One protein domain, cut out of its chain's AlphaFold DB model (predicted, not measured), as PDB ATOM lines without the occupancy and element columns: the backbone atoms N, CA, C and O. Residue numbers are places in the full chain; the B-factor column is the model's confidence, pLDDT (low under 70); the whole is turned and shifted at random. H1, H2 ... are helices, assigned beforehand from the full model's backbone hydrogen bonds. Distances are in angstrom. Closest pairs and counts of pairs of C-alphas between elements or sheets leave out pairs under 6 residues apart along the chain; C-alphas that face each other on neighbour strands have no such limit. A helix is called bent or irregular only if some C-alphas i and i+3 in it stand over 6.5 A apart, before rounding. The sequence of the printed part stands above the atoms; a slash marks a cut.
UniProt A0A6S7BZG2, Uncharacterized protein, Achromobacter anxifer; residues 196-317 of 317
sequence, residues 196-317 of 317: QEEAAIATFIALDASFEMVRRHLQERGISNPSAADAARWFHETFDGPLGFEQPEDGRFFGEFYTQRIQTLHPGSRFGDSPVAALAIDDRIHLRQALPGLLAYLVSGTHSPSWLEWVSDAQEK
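AT A GLANCE: This is residues 196 to 317 of the 317 residues of an uncharacterized protein of Achromobacter anxifer (UniProt A0A6S7BZG2). A long helix, H1, is the spine, with the bent but nearly straight H4 running beside it the same way. H2 meets the later half of H1 near its own first end, at residue 231, and runs away from it about perpendicular, and H5 lies across the far end of H2, while H3 sits loosely near the earlier half of H1; the loop of residues 266 to 280 and H5 mark opposite ends of the longest axis. The printed part has 122 residues with five named helices, H1 to H5 in order, and no named strand: all helix, compact, radius of gyration of the C-alphas 15.7 A, spans 46 by 35 by 26 A.

IN THESE COORDINATES: H1, residues 196 to 220, starts at C-alpha 196 (203.260, 218.330, 218.682) and is 36.2 A long. H2, residues 228 to 243, measures 21.4 A, has a kink of 44 degrees near residue 237, and is only just irregular: C-alphas 238 and 241 are 6.8 A apart. H3, residues 255 to 265, 16.2 A, is irregular: C-alphas 256 and 259 are 7.2 A apart. H4, residues 281 to 300, was assigned as one helix by its hydrogen bonds but is bent, with C-alphas 289 and 292 6.7 A apart; its arms are H4a, 281 to 289, 12.8 A, and H4b, 292 to 300, 12.1 A. H5, residues 305 to 315, 15.6 A, ends at C-alpha 315 (192.720, 189.765, 237.119).

HOW THE PARTS SIT: H1 touches H4a with residues 196 to 207 alone, closest C-alphas Ala 200 and Arg 284, 4.8 A, at a steep tilt of 39 degrees. It touches H4b, closest C-alphas Ser 210 and Leu 295, 6.4 A, at a shallow 27 degrees. Residue 231 alone of H2 touches H1, 6.3 A between the C-alphas of Val 214 and Ala 231, about perpendicular at 82 degrees. H5 touches H2, closest C-alphas Leu 243 and Val 311, 5.5 A. H3 is close to but not clearly touching H1, closest C-alphas Phe 204 and Arg 261, 7.3 A. Every O i to N i+4 pair is within hydrogen-bond range in H1, H4a, H4b and H5; H2 has 9 of 12, H3 5 of 7.

THE WHOLE: The C-alphas farthest apart, Gly 268 and Glu 316, are 48.2 A apart. The links H2 to H3 and H3 to H4 are long; the printed part has no cut. Residue 317 alone is under 70 in pLDDT.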
ATOM      1  N   GLN A 196     204.009 219.532 218.289       90.88
ATOM      2  CA  GLN A 196     203.260 218.330 218.682       90.88
ATOM      3  C   GLN A 196     202.990 217.395 217.493       90.88
ATOM      4  O   GLN A 196     203.008 216.176 217.669       90.88
ATOM      5  N   GLU A 197     202.792 217.941 216.290       91.06
ATOM      6  CA  GLU A 197     202.593 217.147 215.074       91.06
ATOM      7  C   GLU A 197     203.860 216.350 214.726       91.06
ATOM      8  O   GLU A 197     203.812 215.137 214.515       91.06
ATOM      9  N   GLU A 198     205.028 216.992 214.759       93.44
ATOM     10  CA  GLU A 198     206.315 216.336 214.542       93.44
ATOM     11  C   GLU A 198     206.633 215.329 215.648       93.44
ATOM     12  O   GLU A 198     207.256 214.294 215.382       93.44
ATOM     13  N   ALA A 199     206.208 215.605 216.883       94.44
ATOM     14  CA  ALA A 199     206.335 214.669 217.990       94.44
ATOM     15  C   ALA A 199     205.503 213.397 217.739       94.44
ATOM     16  O   ALA A 199     206.011 212.289 217.927       94.44
ATOM     17  N   ALA A 200     204.269 213.532 217.242       93.38
ATOM     18  CA  ALA A 200     203.432 212.397 216.850       93.38
ATOM     19  C   ALA A 200     204.034 211.620 215.660       93.38
ATOM     20  O   ALA A 200     204.142 210.391 215.705       93.38
ATOM     21  N   ILE A 201     204.549 212.315 214.640       94.00
ATOM     22  CA  ILE A 201     205.274 211.678 213.527       94.00
ATOM     23  C   ILE A 201     206.482 210.880 214.045       94.00
ATOM     24  O   ILE A 201     206.740 209.765 213.581       94.00
ATOM     25  N   ALA A 202     207.215 211.402 215.032       95.62
ATOM     26  CA  ALA A 202     208.314 210.672 215.657       95.62
ATOM     27  C   ALA A 202     207.829 209.388 216.359       95.62
ATOM     28  O   ALA A 202     208.471 208.348 216.214       95.62
ATOM     29  N   THR A 203     206.672 209.398 217.031       95.62
ATOM     30  CA  THR A 203     206.096 208.156 217.581       95.62
ATOM     31  C   THR A 203     205.668 207.157 216.508       95.62
ATOM     32  O   THR A 203     205.884 205.963 216.692       95.62
ATOM     33  N   PHE A 204     205.178 207.603 215.346       95.31
ATOM     34  CA  PHE A 204     204.880 206.696 214.231       95.31
ATOM     35  C   PHE A 204     206.128 206.016 213.664       95.31
ATOM     36  O   PHE A 204     206.070 204.849 213.293       95.31
ATOM     37  N   ILE A 205     207.276 206.699 213.659       96.31
ATOM     38  CA  ILE A 205     208.557 206.075 213.289       96.31
ATOM     39  C   ILE A 205     208.939 204.987 214.302       96.31
ATOM     40  O   ILE A 205     209.439 203.932 213.909       96.31
ATOM     41  N   ALA A 206     208.712 205.223 215.598       97.69
ATOM     42  CA  ALA A 206     208.943 204.213 216.629       97.69
ATOM     43  C   ALA A 206     207.973 203.024 216.500       97.69
ATOM     44  O   ALA A 206     208.393 201.881 216.673       97.69
ATOM     45  N   LEU A 207     206.715 203.283 216.132       97.25
ATOM     46  CA  LEU A 207     205.704 202.265 215.849       97.25
ATOM     47  C   LEU A 207     206.064 201.411 214.622       97.25
ATOM     48  O   LEU A 207     205.967 200.191 214.673       97.25
ATOM     49  N   ASP A 208     206.527 202.016 213.527       96.75
ATOM     50  CA  ASP A 208     206.972 201.250 212.354       96.75
ATOM     51  C   ASP A 208     208.214 200.406 212.669       96.75
ATOM     52  O   ASP A 208     208.337 199.268 212.208       96.75
ATOM     53  N   ALA A 209     209.126 200.934 213.494       97.88
ATOM     54  CA  ALA A 209     210.269 200.167 213.967       97.88
ATOM     55  C   ALA A 209     209.832 198.969 214.825       97.88
ATOM     56  O   ALA A 209     210.345 197.867 214.626       97.88
ATOM     57  N   SER A 210     208.872 199.158 215.739       97.88
ATOM     58  CA  SER A 210     208.355 198.069 216.571       97.88
ATOM     59  C   SER A 210     207.623 197.023 215.732       97.88
ATOM     60  O   SER A 210     207.887 195.836 215.901       97.88
ATOM     61  N   PHE A 211     206.804 197.431 214.757       97.50
ATOM     62  CA  PHE A 211     206.115 196.518 213.845       97.50
ATOM     63  C   PHE A 211     207.085 195.604 213.086       97.50
ATOM     64  O   PHE A 211     206.908 194.386 213.055       97.50
ATOM     65  N   GLU A 212     208.145 196.166 212.502       97.94
ATOM     66  CA  GLU A 212     209.154 195.369 211.798       97.94
ATOM     67  C   GLU A 212     209.946 194.466 212.761       97.94
ATOM     68  O   GLU A 212     210.284 193.335 212.406       97.94
ATOM     69  N   MET A 213     210.197 194.902 214.001       98.12
ATOM     70  CA  MET A 213     210.798 194.031 215.017       98.12
ATOM     71  C   MET A 213     209.880 192.858 215.384       98.12
ATOM     72  O   MET A 213     210.361 191.729 215.473       98.12
ATOM     73  N   VAL A 214     208.570 193.086 215.521       98.19
ATOM     74  CA  VAL A 214     207.578 192.021 215.738       98.19
ATOM     75  C   VAL A 214     207.560 191.051 214.562       98.19
ATOM     76  O   VAL A 214     207.619 189.842 214.765       98.19
ATOM     77  N   ARG A 215     207.555 191.545 213.317       97.94
ATOM     78  CA  ARG A 215     207.630 190.678 212.129       97.94
ATOM     79  C   ARG A 215     208.863 189.774 212.167       97.94
ATOM     80  O   ARG A 215     208.735 188.577 211.932       97.94
ATOM     81  N   ARG A 216     210.042 190.313 212.491       97.25
ATOM     82  CA  ARG A 216     211.274 189.511 212.613       97.25
ATOM     83  C   ARG A 216     211.175 188.485 213.736       97.25
ATOM     84  O   ARG A 216     211.508 187.325 213.525       97.25
ATOM     85  N   HIS A 217     210.626 188.882 214.879       97.38
ATOM     86  CA  HIS A 217     210.385 187.987 216.006       97.38
ATOM     87  C   HIS A 217     209.464 186.811 215.637       97.38
ATOM     88  O   HIS A 217     209.734 185.660 215.978       97.38
ATOM     89  N   LEU A 218     208.389 187.072 214.889       97.88
ATOM     90  CA  LEU A 218     207.467 186.040 214.412       97.88
ATOM     91  C   LEU A 218     208.104 185.129 213.352       97.88
ATOM     92  O   LEU A 218     207.858 183.921 213.356       97.88
ATOM     93  N   GLN A 219     208.960 185.673 212.480       97.69
ATOM     94  CA  GLN A 219     209.745 184.878 211.526       97.69
ATOM     95  C   GLN A 219     210.703 183.922 212.233       97.69
ATOM     96  O   GLN A 219     210.768 182.747 211.875       97.69
ATOM     97  N   GLU A 220     211.402 184.395 213.263       95.88
ATOM     98  CA  GLU A 220     212.290 183.571 214.093       95.88
ATOM     99  C   GLU A 220     211.532 182.438 214.804       95.88
ATOM    100  O   GLU A 220     212.096 181.371 215.045       95.88
ATOM    101  N   ARG A 221     210.233 182.626 215.069       95.00
ATOM    102  CA  ARG A 221     209.322 181.609 215.623       95.00
ATOM    103  C   ARG A 221     208.643 180.723 214.569       95.00
ATOM    104  O   ARG A 221     207.793 179.907 214.915       95.00
ATOM    105  N   GLY A 222     209.023 180.846 213.298       96.44
ATOM    106  CA  GLY A 222     208.587 179.956 212.220       96.44
ATOM    107  C   GLY A 222     207.389 180.443 211.399       96.44
ATOM    108  O   GLY A 222     206.944 179.719 210.508       96.44
ATOM    109  N   ILE A 223     206.879 181.656 211.633       95.88
ATOM    110  CA  ILE A 223     205.825 182.233 210.787       95.88
ATOM    111  C   ILE A 223     206.467 182.822 209.527       95.88
ATOM    112  O   ILE A 223     207.129 183.859 209.557       95.88
ATOM    113  N   SER A 224     206.264 182.158 208.390       94.56
ATOM    114  CA  SER A 224     206.758 182.640 207.098       94.56
ATOM    115  C   SER A 224     205.981 183.879 206.643       94.56
ATOM    116  O   SER A 224     204.765 183.827 206.499       94.56
ATOM    117  N   ASN A 225     206.695 184.977 206.374       92.81
ATOM    118  CA  ASN A 225     206.142 186.278 205.968       92.81
ATOM    119  C   ASN A 225     204.947 186.764 206.830       92.81
ATOM    120  O   ASN A 225     203.837 186.881 206.308       92.81
ATOM    121  N   PRO A 226     205.163 187.080 208.122       95.81
ATOM    122  CA  PRO A 226     204.096 187.490 209.033       95.81
ATOM    123  C   PRO A 226     203.321 188.689 208.492       95.81
ATOM    124  O   PRO A 226     203.908 189.640 207.976       95.81
ATOM    125  N   SER A 227     202.002 188.658 208.604       94.06
ATOM    126  CA  SER A 227     201.108 189.745 208.212       94.06
ATOM    127  C   SER A 227     200.923 190.768 209.341       94.06
ATOM    128  O   SER A 227     201.364 190.568 210.474       94.06
ATOM    129  N   ALA A 228     200.235 191.876 209.048       92.38
ATOM    130  CA  ALA A 228     199.817 192.818 210.088       92.38
ATOM    131  C   ALA A 228     198.855 192.178 211.106       92.38
ATOM    132  O   ALA A 228     198.901 192.536 212.279       92.38
ATOM    133  N   ALA A 229     198.052 191.202 210.672       93.50
ATOM    134  CA  ALA A 229     197.144 190.457 211.537       93.50
ATOM    135  C   ALA A 229     197.868 189.469 212.450       93.50
ATOM    136  O   ALA A 229     197.466 189.294 213.598       93.50
ATOM    137  N   ASP A 230     198.964 188.867 211.983       95.44
ATOM    138  CA  ASP A 230     199.800 188.015 212.834       95.44
ATOM    139  C   ASP A 230     200.475 188.843 213.933       95.44
ATOM    140  O   ASP A 230     200.481 188.441 215.093       95.44
ATOM    141  N   ALA A 231     200.970 190.038 213.592       96.19
ATOM    142  CA  ALA A 231     201.528 190.973 214.567       96.19
ATOM    143  C   ALA A 231     200.476 191.481 215.567       96.19
ATOM    144  O   ALA A 231     200.759 191.533 216.759       96.19
ATOM    145  N   ALA A 232     199.269 191.826 215.101       95.44
ATOM    146  CA  ALA A 232     198.167 192.267 215.958       95.44
ATOM    147  C   ALA A 232     197.752 191.178 216.951       95.44
ATOM    148  O   ALA A 232     197.610 191.439 218.140       95.44
ATOM    149  N   ARG A 233     197.609 189.939 216.464       95.56
ATOM    150  CA  ARG A 233     197.272 188.783 217.294       95.56
ATOM    151  C   ARG A 233     198.351 188.499 218.327       95.56
ATOM    152  O   ARG A 233     198.034 188.360 219.496       95.56
ATOM    153  N   TRP A 234     199.613 188.469 217.907       96.75
ATOM    154  CA  TRP A 234     200.724 188.274 218.835       96.75
ATOM    155  C   TRP A 234     200.771 189.368 219.903       96.75
ATOM    156  O   TRP A 234     200.983 189.066 221.075       96.75
ATOM    157  N   PHE A 235     200.565 190.628 219.513       96.25
ATOM    158  CA  PHE A 235     200.551 191.743 220.454       96.25
ATOM    159  C   PHE A 235     199.413 191.589 221.461       96.25
ATOM    160  O   PHE A 235     199.656 191.683 222.659       96.25
ATOM    161  N   HIS A 236     198.210 191.253 220.987       95.56
ATOM    162  CA  HIS A 236     197.068 190.981 221.852       95.56
ATOM    163  C   HIS A 236     197.355 189.832 222.825       95.56
ATOM    164  O   HIS A 236     197.273 190.025 224.030       95.56
ATOM    165  N   GLU A 237     197.794 188.674 222.332       95.62
ATOM    166  CA  GLU A 237     198.110 187.503 223.163       95.62
ATOM    167  C   GLU A 237     199.207 187.789 224.204       95.62
ATOM    168  O   GLU A 237     199.206 187.198 225.284       95.62
ATOM    169  N   THR A 238     200.144 188.686 223.885       96.44
ATOM    170  CA  THR A 238     201.305 188.991 224.734       96.44
ATOM    171  C   THR A 238     201.030 190.124 225.728       96.44
ATOM    172  O   THR A 238     201.519 190.067 226.851       96.44
ATOM    173  N   PHE A 239     200.268 191.154 225.348       94.81
ATOM    174  CA  PHE A 239     200.102 192.383 226.138       94.81
ATOM    175  C   PHE A 239     198.657 192.622 226.579       94.81
ATOM    176  O   PHE A 239     198.410 192.782 227.774       94.81
ATOM    177  N   ASP A 240     197.709 192.630 225.644       93.69
ATOM    178  CA  ASP A 240     196.350 193.122 225.904       93.69
ATOM    179  C   ASP A 240     195.423 192.049 226.496       93.69
ATOM    180  O   ASP A 240     194.674 192.300 227.439       93.69
ATOM    181  N   GLY A 241     195.496 190.824 225.979       94.19
ATOM    182  CA  GLY A 241     194.705 189.677 226.422       94.19
ATOM    183  C   GLY A 241     194.889 189.346 227.908       94.19
ATOM    184  O   GLY A 241     193.885 189.156 228.594       94.19
ATOM    185  N   PRO A 242     196.123 189.335 228.456       94.88
ATOM    186  CA  PRO A 242     196.352 189.178 229.894       94.88
ATOM    187  C   PRO A 242     195.668 190.238 230.773       94.88
ATOM    188  O   PRO A 242     195.362 189.944 231.928       94.88
ATOM    189  N   LEU A 243     195.415 191.435 230.229       92.00
ATOM    190  CA  LEU A 243     194.710 192.543 230.888       92.00
ATOM    191  C   LEU A 243     193.184 192.500 230.669       92.00
ATOM    192  O   LEU A 243     192.476 193.389 231.134       92.00
ATOM    193  N   GLY A 244     192.669 191.482 229.973       92.00
ATOM    194  CA  GLY A 244     191.239 191.307 229.710       92.00
ATOM    195  C   GLY A 244     190.692 192.154 228.560       92.00
ATOM    196  O   GLY A 244     189.476 192.215 228.380       92.00
ATOM    197  N   PHE A 245     191.551 192.800 227.770       90.69
ATOM    198  CA  PHE A 245     191.107 193.543 226.593       90.69
ATOM    199  C   PHE A 245     190.707 192.599 225.456       90.69
ATOM    200  O   PHE A 245     191.316 191.546 225.236       90.69
ATOM    201  N   GLU A 246     189.680 192.989 224.706       89.44
ATOM    202  CA  GLU A 246     189.227 192.242 223.537       89.44
ATOM    203  C   GLU A 246     190.221 192.361 222.377       89.44
ATOM    204  O   GLU A 246     190.956 193.343 222.244       89.44
ATOM    205  N   GLN A 247     190.248 191.341 221.520       86.31
ATOM    206  CA  GLN A 247     191.070 191.387 220.320       86.31
ATOM    207  C   GLN A 247     190.513 192.446 219.352       86.31
ATOM    208  O   GLN A 247     189.304 192.452 219.109       86.31
ATOM    209  N   PRO A 248     191.359 193.295 218.737       78.62
ATOM    210  CA  PRO A 248     190.892 194.290 217.776       78.62
ATOM    211  C   PRO A 248     190.130 193.653 216.606       78.62
ATOM    212  O   PRO A 248     190.671 192.788 215.909       78.62
ATOM    213  N   GLU A 249     188.900 194.114 216.350       77.88
ATOM    214  CA  GLU A 249     188.031 193.581 215.285       77.88
ATOM    215  C   GLU A 249     188.652 193.706 213.886       77.88
ATOM    216  O   GLU A 249     188.439 192.865 213.012       77.88
ATOM    217  N   ASP A 250     189.438 194.761 213.663       79.38
ATOM    218  CA  ASP A 250     190.040 195.053 212.366       79.38
ATOM    219  C   ASP A 250     191.329 194.260 212.093       79.38
ATOM    220  O   ASP A 250     191.870 194.322 210.984       79.38
ATOM    221  N   GLY A 251     191.821 193.519 213.095       81.19
ATOM    222  CA  GLY A 251     193.015 192.688 213.014       81.19
ATOM    223  C   GLY A 251     194.281 193.457 212.629       81.19
ATOM    224  O   GLY A 251     195.190 192.860 212.054       81.19
ATOM    225  N   ARG A 252     194.364 194.771 212.868       87.62
ATOM    226  CA  ARG A 252     195.532 195.581 212.488       87.62
ATOM    227  C   ARG A 252     196.381 195.927 213.706       87.62
ATOM    228  O   ARG A 252     195.887 196.420 214.712       87.62
ATOM    229  N   PHE A 253     197.690 195.716 213.586       90.94
ATOM    230  CA  PHE A 253     198.659 196.113 214.607       90.94
ATOM    231  C   PHE A 253     198.637 197.637 214.752       90.94
ATOM    232  O   PHE A 253     199.019 198.331 213.807       90.94
ATOM    233  N   PHE A 254     198.160 198.140 215.900       91.69
ATOM    234  CA  PHE A 254     197.955 199.576 216.128       91.69
ATOM    235  C   PHE A 254     197.091 200.212 215.011       91.69
ATOM    236  O   PHE A 254     197.403 201.274 214.468       91.69
ATOM    237  N   GLY A 255     196.014 199.513 214.617       87.25
ATOM    238  CA  GLY A 255     195.168 199.846 213.464       87.25
ATOM    239  C   GLY A 255     194.498 201.216 213.519       87.25
ATOM    240  O   GLY A 255     194.349 201.865 212.479       87.25
ATOM    241  N   GLU A 256     194.161 201.680 214.722       86.88
ATOM    242  CA  GLU A 256     193.533 202.980 214.981       86.88
ATOM    243  C   GLU A 256     194.366 204.166 214.460       86.88
ATOM    244  O   GLU A 256     193.812 205.113 213.905       86.88
ATOM    245  N   PHE A 257     195.698 204.052 214.471       90.25
ATOM    246  CA  PHE A 257     196.617 205.106 214.020       90.25
ATOM    247  C   PHE A 257     196.861 205.116 212.504       90.25
ATOM    248  O   PHE A 257     197.483 206.036 211.964       90.25
ATOM    249  N   TYR A 258     196.413 204.083 211.779       88.50
ATOM    250  CA  TYR A 258     196.770 203.895 210.371       88.50
ATOM    251  C   TYR A 258     196.277 205.047 209.488       88.50
ATOM    252  O   TYR A 258     197.031 205.581 208.673       88.50
ATOM    253  N   THR A 259     195.000 205.412 209.617       87.25
ATOM    254  CA  THR A 259     194.368 206.403 208.736       87.25
ATOM    255  C   THR A 259     195.020 207.772 208.901       87.25
ATOM    256  O   THR A 259     195.450 208.362 207.909       87.25
ATOM    257  N   GLN A 260     195.179 208.218 210.149       86.81
ATOM    258  CA  GLN A 260     195.802 209.497 210.487       86.81
ATOM    259  C   GLN A 260     197.244 209.557 209.980       86.81
ATOM    260  O   GLN A 260     197.618 210.504 209.294       86.81
ATOM    261  N   ARG A 261     198.041 208.501 210.202       88.25
ATOM    262  CA  ARG A 261     199.422 208.433 209.704       88.25
ATOM    263  C   ARG A 261     199.505 208.612 208.188       88.25
ATOM    264  O   ARG A 261     200.379 209.332 207.704       88.25
ATOM    265  N   ILE A 262     198.615 207.958 207.436       88.19
ATOM    266  CA  ILE A 262     198.572 208.095 205.975       88.19
ATOM    267  C   ILE A 262     198.201 209.523 205.575       88.19
ATOM    268  O   ILE A 262     198.877 210.083 204.720       88.19
ATOM    269  N   GLN A 263     197.178 210.118 206.190       88.50
ATOM    270  CA  GLN A 263     196.755 211.489 205.882       88.50
ATOM    271  C   GLN A 263     197.843 212.524 206.206       88.50
ATOM    272  O   GLN A 263     198.042 213.462 205.440       88.50
ATOM    273  N   THR A 264     198.589 212.334 207.296       87.69
ATOM    274  CA  THR A 264     199.675 213.233 207.709       87.69
ATOM    275  C   THR A 264     200.870 213.193 206.760       87.69
ATOM    276  O   THR A 264     201.424 214.234 206.420       87.69
ATOM    277  N   LEU A 265     201.299 212.002 206.333       86.94
ATOM    278  CA  LEU A 265     202.481 211.854 205.471       86.94
ATOM    279  C   LEU A 265     202.160 212.017 203.981       86.94
ATOM    280  O   LEU A 265     203.049 212.324 203.184       86.94
ATOM    281  N   HIS A 266     200.899 211.816 203.602       88.50
ATOM    282  CA  HIS A 266     200.410 211.931 202.235       88.50
ATOM    283  C   HIS A 266     199.212 212.894 202.207       88.50
ATOM    284  O   HIS A 266     198.069 212.436 202.233       88.50
ATOM    285  N   PRO A 267     199.459 214.221 202.124       83.50
ATOM    286  CA  PRO A 267     198.403 215.235 202.186       83.50
ATOM    287  C   PRO A 267     197.305 215.065 201.132       83.50
ATOM    288  O   PRO A 267     196.162 215.417 201.394       83.50
ATOM    289  N   GLY A 268     197.653 214.504 199.966       86.38
ATOM    290  CA  GLY A 268     196.700 213.937 199.015       86.38
ATOM    291  C   GLY A 268     196.727 212.415 199.111       86.38
ATOM    292  O   GLY A 268     197.703 211.777 198.703       86.38
ATOM    293  N   SER A 269     195.667 211.824 199.662       86.75
ATOM    294  CA  SER A 269     195.556 210.374 199.851       86.75
ATOM    295  C   SER A 269     194.180 209.851 199.444       86.75
ATOM    296  O   SER A 269     193.261 210.601 199.125       86.75
ATOM    297  N   ARG A 270     193.993 208.528 199.524       86.94
ATOM    298  CA  ARG A 270     192.677 207.893 199.318       86.94
ATOM    299  C   ARG A 270     191.598 208.350 200.309       86.94
ATOM    300  O   ARG A 270     190.434 208.026 200.117       86.94
ATOM    301  N   PHE A 271     191.994 209.037 201.379       84.88
ATOM    302  CA  PHE A 271     191.105 209.570 202.406       84.88
ATOM    303  C   PHE A 271     190.751 211.048 202.172       84.88
ATOM    304  O   PHE A 271     190.133 211.665 203.034       84.88
ATOM    305  N   GLY A 272     191.127 211.601 201.015       84.12
ATOM    306  CA  GLY A 272     190.908 212.996 200.650       84.12
ATOM    307  C   GLY A 272     192.104 213.891 200.958       84.12
ATOM    308  O   GLY A 272     193.148 213.427 201.430       84.12
ATOM    309  N   ASP A 273     191.905 215.175 200.674       86.06
ATOM    310  CA  ASP A 273     192.866 216.239 200.932       86.06
ATOM    311  C   ASP A 273     192.548 216.896 202.278       86.06
ATOM    312  O   ASP A 273     191.389 217.214 202.561       86.06
ATOM    313  N   SER A 274     193.571 217.120 203.104       79.31
ATOM    314  CA  SER A 274     193.420 217.809 204.389       79.31
ATOM    315  C   SER A 274     194.284 219.072 204.434       79.31
ATOM    316  O   SER A 274     195.469 219.001 204.107       79.31
ATOM    317  N   PRO A 275     193.741 220.228 204.863       81.12
ATOM    318  CA  PRO A 275     194.520 221.459 205.011       81.12
ATOM    319  C   PRO A 275     195.404 221.466 206.270       81.12
ATOM    320  O   PRO A 275     196.211 222.376 206.435       81.12
ATOM    321  N   VAL A 276     195.232 220.482 207.160       82.12
ATOM    322  CA  VAL A 276     195.979 220.312 208.417       82.12
ATOM    323  C   VAL A 276     196.335 218.840 208.627       82.12
ATOM    324  O   VAL A 276     195.667 217.956 208.078       82.12
ATOM    325  N   ALA A 277     197.359 218.549 209.429       79.69
ATOM    326  CA  ALA A 277     197.641 217.174 209.822       79.69
ATOM    327  C   ALA A 277     196.483 216.636 210.678       79.69
ATOM    328  O   ALA A 277     196.102 217.238 211.680       79.69
ATOM    329  N   ALA A 278     195.907 215.497 210.290       78.75
ATOM    330  CA  ALA A 278     194.809 214.857 211.017       78.75
ATOM    331  C   ALA A 278     195.334 214.063 212.229       78.75
ATOM    332  O   ALA A 278     195.093 212.866 212.342       78.75
ATOM    333  N   LEU A 279     196.115 214.714 213.093       83.56
ATOM    334  CA  LEU A 279     196.760 214.103 214.255       83.56
ATOM    335  C   LEU A 279     196.031 214.484 215.535       83.56
ATOM    336  O   LEU A 279     195.694 215.653 215.728       83.56
ATOM    337  N   ALA A 280     195.864 213.519 216.432       81.94
ATOM    338  CA  ALA A 280     195.411 213.784 217.782       81.94
ATOM    339  C   ALA A 280     196.596 213.634 218.760       81.94
ATOM    340  O   ALA A 280     197.464 212.773 218.620       81.94
ATOM    341  N   ILE A 281     196.720 214.560 219.715       83.31
ATOM    342  CA  ILE A 281     197.878 214.601 220.633       83.31
ATOM    343  C   ILE A 281     197.854 213.406 221.598       83.31
ATOM    344  O   ILE A 281     198.904 212.926 222.027       83.31
ATOM    345  N   ASP A 282     196.666 212.924 221.940       87.62
ATOM    346  CA  ASP A 282     196.442 211.706 222.711       87.62
ATOM    347  C   ASP A 282     197.024 210.463 222.026       87.62
ATOM    348  O   ASP A 282     197.601 209.633 222.729       87.62
ATOM    349  N   ASP A 283     197.035 210.391 220.691       88.50
ATOM    350  CA  ASP A 283     197.676 209.291 219.954       88.50
ATOM    351  C   ASP A 283     199.170 209.183 220.279       88.50
ATOM    352  O   ASP A 283     199.705 208.108 220.570       88.50
ATOM    353  N   ARG A 284     199.860 210.329 220.303       91.75
ATOM    354  CA  ARG A 284     201.271 210.408 220.704       91.75
ATOM    355  C   ARG A 284     201.453 209.933 222.143       91.75
ATOM    356  O   ARG A 284     202.425 209.237 222.437       91.75
ATOM    357  N   ILE A 285     200.566 210.343 223.052       90.38
ATOM    358  CA  ILE A 285     200.641 209.976 224.472       90.38
ATOM    359  C   ILE A 285     200.481 208.461 224.630       90.38
ATOM    360  O   ILE A 285     201.308 207.849 225.312       90.38
ATOM    361  N   HIS A 286     199.495 207.873 223.948       91.81
ATOM    362  CA  HIS A 286     199.234 206.437 223.944       91.81
ATOM    363  C   HIS A 286     200.435 205.661 223.381       91.81
ATOM    364  O   HIS A 286     201.006 204.804 224.060       91.81
ATOM    365  N   LEU A 287     200.920 206.008 222.186       94.19
ATOM    366  CA  LEU A 287     202.073 205.323 221.593       94.19
ATOM    367  C   LEU A 287     203.335 205.462 222.452       94.19
ATOM    368  O   LEU A 287     204.082 204.498 222.629       94.19
ATOM    369  N   ARG A 288     203.574 206.635 223.047       94.19
ATOM    370  CA  ARG A 288     204.726 206.846 223.933       94.19
ATOM    371  C   ARG A 288     204.634 206.033 225.230       94.19
ATOM    372  O   ARG A 288     205.686 205.761 225.810       94.19
ATOM    373  N   GLN A 289     203.433 205.642 225.664       91.69
ATOM    374  CA  GLN A 289     203.210 204.705 226.775       91.69
ATOM    375  C   GLN A 289     203.473 203.255 226.373       91.69
ATOM    376  O   GLN A 289     204.192 202.549 227.074       91.69
ATOM    377  N   ALA A 290     202.908 202.810 225.251       93.19
ATOM    378  CA  ALA A 290     202.919 201.397 224.874       93.19
ATOM    379  C   ALA A 290     204.267 200.928 224.293       93.19
ATOM    380  O   ALA A 290     204.756 199.839 224.605       93.19
ATOM    381  N   LEU A 291     204.897 201.748 223.445       97.00
ATOM    382  CA  LEU A 291     206.060 201.333 222.657       97.00
ATOM    383  C   LEU A 291     207.320 200.997 223.479       97.00
ATOM    384  O   LEU A 291     207.992 200.033 223.107       97.00
ATOM    385  N   PRO A 292     207.675 201.711 224.569       96.62
ATOM    386  CA  PRO A 292     208.812 201.333 225.410       96.62
ATOM    387  C   PRO A 292     208.727 199.899 225.940       96.62
ATOM    388  O   PRO A 292     209.686 199.147 225.789       96.62
ATOM    389  N   GLY A 293     207.575 199.507 226.498       95.75
ATOM    390  CA  GLY A 293     207.361 198.166 227.053       95.75
ATOM    391  C   GLY A 293     207.405 197.075 225.983       95.75
ATOM    392  O   GLY A 293     208.035 196.037 226.178       95.75
ATOM    393  N   LEU A 294     206.824 197.343 224.810       97.56
ATOM    394  CA  LEU A 294     206.908 196.446 223.657       97.56
ATOM    395  C   LEU A 294     208.356 196.242 223.186       97.56
ATOM    396  O   LEU A 294     208.805 195.110 223.000       97.56
ATOM    397  N   LEU A 295     209.105 197.329 222.988       98.25
ATOM    398  CA  LEU A 295     210.502 197.255 222.555       98.25
ATOM    399  C   LEU A 295     211.382 196.574 223.613       98.25
ATOM    400  O   LEU A 295     212.252 195.783 223.253       98.25
ATOM    401  N   ALA A 296     211.126 196.837 224.896       97.94
ATOM    402  CA  ALA A 296     211.794 196.172 226.006       97.94
ATOM    403  C   ALA A 296     211.573 194.654 225.959       97.94
ATOM    404  O   ALA A 296     212.549 193.907 225.984       97.94
ATOM    405  N   TYR A 297     210.323 194.204 225.787       98.00
ATOM    406  CA  TYR A 297     209.980 192.785 225.656       98.00
ATOM    407  C   TYR A 297     210.656 192.132 224.449       98.00
ATOM    408  O   TYR A 297     211.196 191.037 224.559       98.00
ATOM    409  N   LEU A 298     210.669 192.792 223.289       97.94
ATOM    410  CA  LEU A 298     211.317 192.248 222.087       97.94
ATOM    411  C   LEU A 298     212.832 192.066 222.267       97.94
ATOM    412  O   LEU A 298     213.441 191.262 221.562       97.94
ATOM    413  N   VAL A 299     213.439 192.804 223.197       97.50
ATOM    414  CA  VAL A 299     214.865 192.715 223.527       97.50
ATOM    415  C   VAL A 299     215.137 191.695 224.638       97.50
ATOM    416  O   VAL A 299     216.103 190.943 224.533       97.50
ATOM    417  N   SER A 300     214.325 191.664 225.698       97.19
ATOM    418  CA  SER A 300     214.525 190.796 226.872       97.19
ATOM    419  C   SER A 300     213.857 189.424 226.763       97.19
ATOM    420  O   SER A 300     214.291 188.477 227.415       97.19
ATOM    421  N   GLY A 301     212.793 189.314 225.967       96.38
ATOM    422  CA  GLY A 301     211.885 188.170 225.924       96.38
ATOM    423  C   GLY A 301     210.944 188.063 227.129       96.38
ATOM    424  O   GLY A 301     210.255 187.052 227.258       96.38
ATOM    425  N   THR A 302     210.921 189.055 228.026       95.75
ATOM    426  CA  THR A 302     210.168 189.005 229.290       95.75
ATOM    427  C   THR A 302     209.524 190.347 229.628       95.75
ATOM    428  O   THR A 302     210.135 191.399 229.427       95.75
ATOM    429  N   HIS A 303     208.331 190.316 230.225       96.19
ATOM    430  CA  HIS A 303     207.696 191.510 230.790       96.19
ATOM    431  C   HIS A 303     208.431 192.015 232.037       96.19
ATOM    432  O   HIS A 303     209.130 191.254 232.711       96.19
ATOM    433  N   SER A 304     208.277 193.306 232.335       94.75
ATOM    434  CA  SER A 304     208.840 193.901 233.546       94.75
ATOM    435  C   SER A 304     208.023 193.519 234.791       94.75
ATOM    436  O   SER A 304     206.846 193.168 234.661       94.75
ATOM    437  N   PRO A 305     208.611 193.602 236.001       94.75
ATOM    438  CA  PRO A 305     207.885 193.387 237.250       94.75
ATOM    439  C   PRO A 305     206.622 194.244 237.366       94.75
ATOM    440  O   PRO A 305     205.560 193.694 237.634       94.75
ATOM    441  N   SER A 306     206.693 195.546 237.063       92.88
ATOM    442  CA  SER A 306     205.513 196.416 237.145       92.88
ATOM    443  C   SER A 306     204.407 196.056 236.151       92.88
ATOM    444  O   SER A 306     203.235 196.269 236.443       92.88
ATOM    445  N   TRP A 307     204.736 195.484 234.988       94.06
ATOM    446  CA  TRP A 307     203.702 194.964 234.087       94.06
ATOM    447  C   TRP A 307     203.022 193.719 234.669       94.06
ATOM    448  O   TRP A 307     201.804 193.596 234.593       94.06
ATOM    449  N   LEU A 308     203.790 192.810 235.281       94.62
ATOM    450  CA  LEU A 308     203.244 191.602 235.911       94.62
ATOM    451  C   LEU A 308     202.343 191.941 237.104       94.62
ATOM    452  O   LEU A 308     201.289 191.331 237.261       94.62
ATOM    453  N   GLU A 309     202.737 192.931 237.907       93.25
ATOM    454  CA  GLU A 309     201.905 193.487 238.980       93.25
ATOM    455  C   GLU A 309     200.588 194.031 238.416       93.25
ATOM    456  O   GLU A 309     199.518 193.668 238.893       93.25
ATOM    457  N   TRP A 310     200.647 194.812 237.332       91.25
ATOM    458  CA  TRP A 310     199.446 195.368 236.708       91.25
ATOM    459  C   TRP A 310     198.490 194.291 236.167       91.25
ATOM    460  O   TRP A 310     197.275 194.417 236.312       91.25
ATOM    461  N   VAL A 311     199.019 193.211 235.585       93.06
ATOM    462  CA  VAL A 311     198.206 192.063 235.154       93.06
ATOM    463  C   VAL A 311     197.555 191.357 236.339       93.06
ATOM    464  O   VAL A 311     196.373 191.031 236.261       93.06
ATOM    465  N   SER A 312     198.288 191.156 237.437       93.44
ATOM    466  CA  SER A 312     197.725 190.582 238.666       93.44
ATOM    467  C   SER A 312     196.554 191.430 239.174       93.44
ATOM    468  O   SER A 312     195.463 190.910 239.389       93.44
ATOM    469  N   ASP A 313     196.743 192.749 239.251       91.25
ATOM    470  CA  ASP A 313     195.716 193.697 239.698       91.25
ATOM    471  C   ASP A 313     194.488 193.741 238.776       91.25
ATOM    472  O   ASP A 313     193.378 194.034 239.225       91.25
ATOM    473  N   ALA A 314     194.675 193.515 237.472       89.44
ATOM    474  CA  ALA A 314     193.588 193.477 236.497       89.44
ATOM    475  C   ALA A 314     192.758 192.188 236.603       89.44
ATOM    476  O   ALA A 314     191.556 192.228 236.369       89.44
ATOM    477  N   GLN A 315     193.382 191.067 236.973       87.12
ATOM    478  CA  GLN A 315     192.720 189.765 237.119       87.12
ATOM    479  C   GLN A 315     191.993 189.598 238.461       87.12
ATOM    480  O   GLN A 315     191.107 188.753 238.578       87.12
ATOM    481  N   GLU A 316     192.361 190.386 239.472       84.75
ATOM    482  CA  GLU A 316     191.701 190.407 240.784       84.75
ATOM    483  C   GLU A 316     190.422 191.269 240.829       84.75
ATOM    484  O   GLU A 316     189.705 191.242 241.833       84.75
ATOM    485  N   LYS A 317     190.128 192.030 239.765       63.75
ATOM    486  CA  LYS A 317     188.944 192.899 239.639       63.75
ATOM    487  C   LYS A 317     187.827 192.243 238.837       63.75
ATOM    488  O   LYS A 317     186.657 192.491 239.209       63.75
TER     489      LYS A 317